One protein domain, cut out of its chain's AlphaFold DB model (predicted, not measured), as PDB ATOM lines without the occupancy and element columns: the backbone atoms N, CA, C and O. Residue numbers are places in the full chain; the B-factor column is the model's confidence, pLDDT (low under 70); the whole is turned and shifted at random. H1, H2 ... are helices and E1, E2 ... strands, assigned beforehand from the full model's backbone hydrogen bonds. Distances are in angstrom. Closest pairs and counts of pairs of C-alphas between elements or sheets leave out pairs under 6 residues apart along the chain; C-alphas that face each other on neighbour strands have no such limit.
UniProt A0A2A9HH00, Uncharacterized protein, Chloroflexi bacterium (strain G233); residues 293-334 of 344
ATOM      1  N   ASP A 293     -44.158 -15.630 -38.305       80.81
ATOM      2  CA  ASP A 293     -44.598 -16.806 -37.540       80.81
ATOM      3  C   ASP A 293     -44.957 -18.009 -38.437       80.81
ATOM      4  O   ASP A 293     -45.134 -19.122 -37.953       80.81
ATOM      5  N   GLY A 294     -45.088 -17.795 -39.750       83.88
ATOM      6  CA  GLY A 294     -45.353 -18.839 -40.738       83.88
ATOM      7  C   GLY A 294     -44.098 -19.554 -41.229       83.88
ATOM      8  O   GLY A 294     -44.014 -20.776 -41.159       83.88
ATOM      9  N   CYS A 295     -43.137 -18.797 -41.761       81.94
ATOM     10  CA  CYS A 295     -41.956 -19.349 -42.436       81.94
ATOM     11  C   CYS A 295     -40.626 -19.005 -41.761       81.94
ATOM     12  O   CYS A 295     -39.572 -19.339 -42.300       81.94
ATOM     13  N   LEU A 296     -40.665 -18.294 -40.631       68.81
ATOM     14  CA  LEU A 296     -39.505 -17.809 -39.878       68.81
ATOM     15  C   LEU A 296     -38.564 -16.895 -40.677       68.81
ATOM     16  O   LEU A 296     -37.475 -16.567 -40.216       68.81
ATOM     17  N   GLN A 297     -38.980 -16.428 -41.856       73.12
ATOM     18  CA  GLN A 297     -38.218 -15.445 -42.618       73.12
ATOM     19  C   GLN A 297     -38.327 -14.069 -41.966       73.12
ATOM     20  O   GLN A 297     -39.416 -13.627 -41.581       73.12
ATOM     21  N   VAL A 298     -37.190 -13.387 -41.891       67.44
ATOM     22  CA  VAL A 298     -37.098 -11.980 -41.500       67.44
ATOM     23  C   VAL A 298     -37.598 -11.120 -42.664       67.44
ATOM     24  O   VAL A 298     -37.214 -11.354 -43.810       67.44
ATOM     25  N   TYR A 299     -38.466 -10.145 -42.391       73.75
ATOM     26  CA  TYR A 299     -39.051  -9.268 -43.408       73.75
ATOM     27  C   TYR A 299     -39.340  -7.864 -42.861       73.75
ATOM     28  O   TYR A 299     -39.527  -7.673 -41.658       73.75
ATOM     29  N   GLU A 300     -39.400  -6.878 -43.751       66.94
ATOM     30  CA  GLU A 300     -39.679  -5.481 -43.401       66.94
ATOM     31  C   GLU A 300     -41.155  -5.271 -43.030       66.94
ATOM     32  O   GLU A 300     -42.064  -5.712 -43.743       66.94
ATOM     33  N   ARG A 301     -41.415  -4.600 -41.900       67.19
ATOM     34  CA  ARG A 301     -42.786  -4.278 -41.480       67.19
ATOM     35  C   ARG A 301     -43.250  -2.983 -42.133       67.19
ATOM     36  O   ARG A 301     -42.745  -1.913 -41.830       67.19
ATOM     37  N   TYR A 302     -44.293  -3.079 -42.955       60.31
ATOM     38  CA  TYR A 302     -44.976  -1.899 -43.500       60.31
ATOM     39  C   TYR A 302     -45.813  -1.147 -42.453       60.31
ATOM     40  O   TYR A 302     -46.076   0.040 -42.616       60.31
ATOM     41  N   VAL A 303     -46.243  -1.822 -41.380       60.25
ATOM     42  CA  VAL A 303     -47.047  -1.232 -40.301       60.25
ATOM     43  C   VAL A 303     -46.593  -1.819 -38.967       60.25
ATOM     44  O   VAL A 303     -46.416  -3.035 -38.848       60.25
ATOM     45  N   SER A 304     -46.426  -0.971 -37.950       53.97
ATOM     46  CA  SER A 304     -46.194  -1.397 -36.570       53.97
ATOM     47  C   SER A 304     -47.435  -2.131 -36.048       53.97
ATOM     48  O   SER A 304     -48.393  -1.508 -35.591       53.97
ATOM     49  N   ALA A 305     -47.460  -3.460 -36.163       50.59
ATOM     50  CA  ALA A 305     -48.490  -4.270 -35.525       50.59
ATOM     51  C   ALA A 305     -48.359  -4.152 -33.999       50.59
ATOM     52  O   ALA A 305     -47.245  -4.127 -33.472       50.59
ATOM     53  N   ALA A 306     -49.489  -4.099 -33.287       52.00
ATOM     54  CA  ALA A 306     -49.489  -4.181 -31.829       52.00
ATOM     55  C   ALA A 306     -48.678  -5.409 -31.379       52.00
ATOM     56  O   ALA A 306     -48.826  -6.486 -31.964       52.00
ATOM     57  N   ARG A 307     -47.845  -5.250 -30.337       53.22
ATOM     58  CA  ARG A 307     -46.916  -6.275 -29.806       53.22
ATOM     59  C   ARG A 307     -47.556  -7.649 -29.539       53.22
ATOM     60  O   ARG A 307     -46.837  -8.629 -29.406       53.22
ATOM     61  N   THR A 308     -48.880  -7.724 -29.458       57.31
ATOM     62  CA  THR A 308     -49.663  -8.916 -29.118       57.31
ATOM     63  C   THR A 308     -50.106  -9.764 -30.315       57.31
ATOM     64  O   THR A 308     -50.614 -10.867 -30.110       57.31
ATOM     65  N   ASN A 309     -49.928  -9.300 -31.556       67.75
ATOM     66  CA  ASN A 309     -50.384 -10.024 -32.745       67.75
ATOM     67  C   ASN A 309     -49.250 -10.785 -33.445       67.75
ATOM     68  O   ASN A 309     -48.125 -10.301 -33.547       67.75
ATOM     69  N   ALA A 310     -49.582 -11.966 -33.978       76.19
ATOM     70  CA  ALA A 310     -48.687 -12.743 -34.833       76.19
ATOM     71  C   ALA A 310     -48.307 -11.960 -36.109       76.19
ATOM     72  O   ALA A 310     -49.150 -11.299 -36.727       76.19
ATOM     73  N   ASN A 311     -47.043 -12.056 -36.508       82.25
ATOM     74  CA  ASN A 311     -46.415 -11.398 -37.642       82.25
ATOM     75  C   ASN A 311     -46.340 -12.343 -38.852       82.25
ATOM     76  O   ASN A 311     -45.860 -13.471 -38.760       82.25
ATOM     77  N   PHE A 312     -46.758 -11.875 -40.028       84.38
ATOM     78  CA  PHE A 312     -46.684 -12.643 -41.274       84.38
ATOM     79  C   PHE A 312     -46.033 -11.826 -42.389       84.38
ATOM     80  O   PHE A 312     -46.446 -10.693 -42.636       84.38
ATOM     81  N   CYS A 313     -45.027 -12.398 -43.063       83.00
ATOM     82  CA  CYS A 313     -44.408 -11.769 -44.230       83.00
ATOM     83  C   CYS A 313     -45.405 -11.690 -45.399       83.00
ATOM     84  O   CYS A 313     -46.364 -12.469 -45.410       83.00
ATOM     85  N   PRO A 314     -45.184 -10.813 -46.402       83.94
ATOM     86  CA  PRO A 314     -46.094 -10.665 -47.543       83.94
ATOM     87  C   PRO A 314     -46.432 -12.000 -48.209       83.94
ATOM     88  O   PRO A 314     -47.598 -12.337 -48.369       83.94
ATOM     89  N   ARG A 315     -45.419 -12.846 -48.429       87.69
ATOM     90  CA  ARG A 315     -45.603 -14.188 -48.991       87.69
ATOM     91  C   ARG A 315     -46.524 -15.077 -48.144       87.69
ATOM     92  O   ARG A 315     -47.432 -15.690 -48.686       87.69
ATOM     93  N   CYS A 316     -46.312 -15.138 -46.826       88.56
ATOM     94  CA  CYS A 316     -47.152 -15.942 -45.927       88.56
ATOM     95  C   CYS A 316     -48.553 -15.356 -45.705       88.56
ATOM     96  O   CYS A 316     -49.447 -16.036 -45.193       88.56
ATOM     97  N   HIS A 317     -48.726 -14.074 -46.020       85.31
ATOM     98  CA  HIS A 317     -50.024 -13.423 -46.054       85.31
ATOM     99  C   HIS A 317     -50.776 -13.782 -47.342       85.31
ATOM    100  O   HIS A 317     -51.961 -14.092 -47.293       85.31
ATOM    101  N   GLU A 318     -50.087 -13.772 -48.481       88.19
ATOM    102  CA  GLU A 318     -50.644 -14.095 -49.798       88.19
ATOM    103  C   GLU A 318     -50.969 -15.588 -49.952       88.19
ATOM    104  O   GLU A 318     -51.999 -15.939 -50.520       88.19
ATOM    105  N   ASP A 319     -50.142 -16.481 -49.401       90.12
ATOM    106  CA  ASP A 319     -50.319 -17.936 -49.524       90.12
ATOM    107  C   ASP A 319     -51.312 -18.553 -48.511       90.12
ATOM    108  O   ASP A 319     -51.488 -19.775 -48.455       90.12
ATOM    109  N   GLY A 320     -51.950 -17.726 -47.675       90.94
ATOM    110  CA  GLY A 320     -52.928 -18.152 -46.671       90.94
ATOM    111  C   GLY A 320     -52.337 -18.871 -45.447       90.94
ATOM    112  O   GLY A 320     -53.071 -19.485 -44.661       90.94
ATOM    113  N   THR A 321     -51.014 -18.848 -45.250       89.31
ATOM    114  CA  THR A 321     -50.359 -19.415 -44.056       89.31
ATOM    115  C   THR A 321     -50.854 -18.754 -42.776       89.31
ATOM    116  O   THR A 321     -51.122 -19.455 -41.795       89.31
ATOM    117  N   LYS A 322     -51.079 -17.437 -42.802       88.25
ATOM    118  CA  LYS A 322     -51.692 -16.684 -41.700       88.25
ATOM    119  C   LYS A 322     -53.024 -17.287 -41.253       88.25
ATOM    120  O   LYS A 322     -53.215 -17.586 -40.071       88.25
ATOM    121  N   GLU A 323     -53.937 -17.530 -42.185       91.38
ATOM    122  CA  GLU A 323     -55.267 -18.078 -41.918       91.38
ATOM    123  C   GLU A 323     -55.181 -19.515 -41.403       91.38
ATOM    124  O   GLU A 323     -55.939 -19.884 -40.499       91.38
ATOM    125  N   ARG A 324     -54.255 -20.321 -41.941       90.75
ATOM    126  CA  ARG A 324     -54.014 -21.698 -41.481       90.75
ATOM    127  C   ARG A 324     -53.531 -21.728 -40.034       90.75
ATOM    128  O   ARG A 324     -54.120 -22.447 -39.225       90.75
ATOM    129  N   ILE A 325     -52.525 -20.922 -39.691       87.56
ATOM    130  CA  ILE A 325     -51.992 -20.839 -38.324       87.56
ATOM    131  C   ILE A 325     -53.054 -20.301 -37.363       87.56
ATOM    132  O   ILE A 325     -53.279 -20.896 -36.309       87.56
ATOM    133  N   ARG A 326     -53.805 -19.265 -37.760       87.44
ATOM    134  CA  ARG A 326     -54.912 -18.729 -36.953       87.44
ATOM    135  C   ARG A 326     -55.995 -19.777 -36.685       87.44
ATOM    136  O   ARG A 326     -56.433 -19.924 -35.547       87.44
ATOM    137  N   LYS A 327     -56.417 -20.534 -37.708       90.31
ATOM    138  CA  LYS A 327     -57.402 -21.624 -37.558       90.31
ATOM    139  C   LYS A 327     -56.878 -22.742 -36.657       90.31
ATOM    140  O   LYS A 327     -57.655 -23.286 -35.877       90.31
ATOM    141  N   ARG A 328     -55.589 -23.085 -36.756       87.94
ATOM    142  CA  ARG A 328     -54.950 -24.094 -35.900       87.94
ATOM    143  C   ARG A 328     -54.972 -23.664 -34.436       87.94
ATOM    144  O   ARG A 328     -55.468 -24.427 -33.615       87.94
ATOM    145  N   LYS A 329     -54.532 -22.434 -34.148       85.81
ATOM    146  CA  LYS A 329     -54.528 -21.851 -32.799       85.81
ATOM    147  C   LYS A 329     -55.938 -21.788 -32.200       85.81
ATOM    148  O   LYS A 329     -56.163 -22.267 -31.097       85.81
ATOM    149  N   TYR A 330     -56.923 -21.342 -32.984       87.62
ATOM    150  CA  TYR A 330     -58.326 -21.347 -32.559       87.62
ATOM    151  C   TYR A 330     -58.846 -22.753 -32.218       87.62
ATOM    152  O   TYR A 330     -59.597 -22.918 -31.263       87.62
ATOM    153  N   ARG A 331     -58.468 -23.783 -32.991       86.50
ATOM    154  CA  ARG A 331     -58.877 -25.172 -32.716       86.50
ATOM    155  C   ARG A 331     -58.222 -25.737 -31.458       86.50
ATOM    156  O   ARG A 331     -58.892 -26.486 -30.761       86.50
ATOM    157  N   SER A 332     -56.963 -25.395 -31.180       83.25
ATOM    158  CA  SER A 332     -56.268 -25.840 -29.963       83.25
ATOM    159  C   SER A 332     -56.746 -25.118 -28.705       83.25
ATOM    160  O   SER A 332     -56.729 -25.705 -27.634       83.25
ATOM    161  N   GLU A 333     -57.185 -23.864 -28.829       85.75
ATOM    162  CA  GLU A 333     -57.685 -23.063 -27.703       85.75
ATOM    163  C   GLU A 333     -59.169 -23.302 -27.405       85.75
ATOM    164  O   GLU A 333     -59.660 -22.908 -26.348       85.75
ATOM    165  N   LYS A 334     -59.912 -23.939 -28.320       83.69
ATOM    166  CA  LYS A 334     -61.325 -24.228 -28.091       83.69
ATOM    167  C   LYS A 334     -61.430 -25.343 -27.045       83.69
ATOM    168  O   LYS A 334     -60.992 -26.458 -27.334       83.69
TER     169      LYS A 334
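What this domain is: This is residues 293 to 334 of the 344 residues of an uncharacterized protein of Chloroflexi bacterium (strain G233) (UniProt A0A2A9HH00). A small head of loops, with the short strand E1 and the short helix H1 in it, has one longer helix, H2, leading out of it as an arm, and residues 327 to 334, of which 327 to 333 belong to H2, stick out. A wide loop between E1 and H1 swings out from the head as well, and its residues 303 to 309 stick out. The printed part has 42 residues, with one named strand and two named helices in the order E1, H1, H2, and its class is mostly helix. It is only just compact, close to loose, with a radius of gyration of the C-alphas of 10.9 A and spans of 32 by 22 by 15 A.

Where its parts are: The printed part begins at Asp 293, with its C-alpha at (-44.598, -16.806, -37.540). E1 holds residues 298 to 300, 7.2 A from first to last C-alpha, beginning at C-alpha 298 at (-37.098, -11.980, -41.500). H1 holds residues 314 to 318 and is 6.1 A long. H2 holds residues 321 to 333 and is 18.3 A long, ending at C-alpha 333 at (-57.685, -23.063, -27.703).

How they stand to each other: E1 pairs with no named strand. E1 and H1 are apart, but only just, with their closest C-alphas 8.3 A from each other. H1 and H2 are close but not clearly touching; their closest C-alphas, those of Cys 316 and Lys 322, are 6.2 A apart. E1 and H2 are apart. In H1 and H2 every O i to N i+4 pair is within hydrogen-bond range.

The domain as a whole: The two C-alphas farthest apart, those of Glu 300 and Lys 334, are 32.5 A from each other. The printed part has no cut. The link from E1 to H1, residues 301 to 313, is long, and the link from H1 to H2 is tight. The mean pLDDT of the printed part is 78.2, and residues 296, 298 and 300 to 309 are under 70.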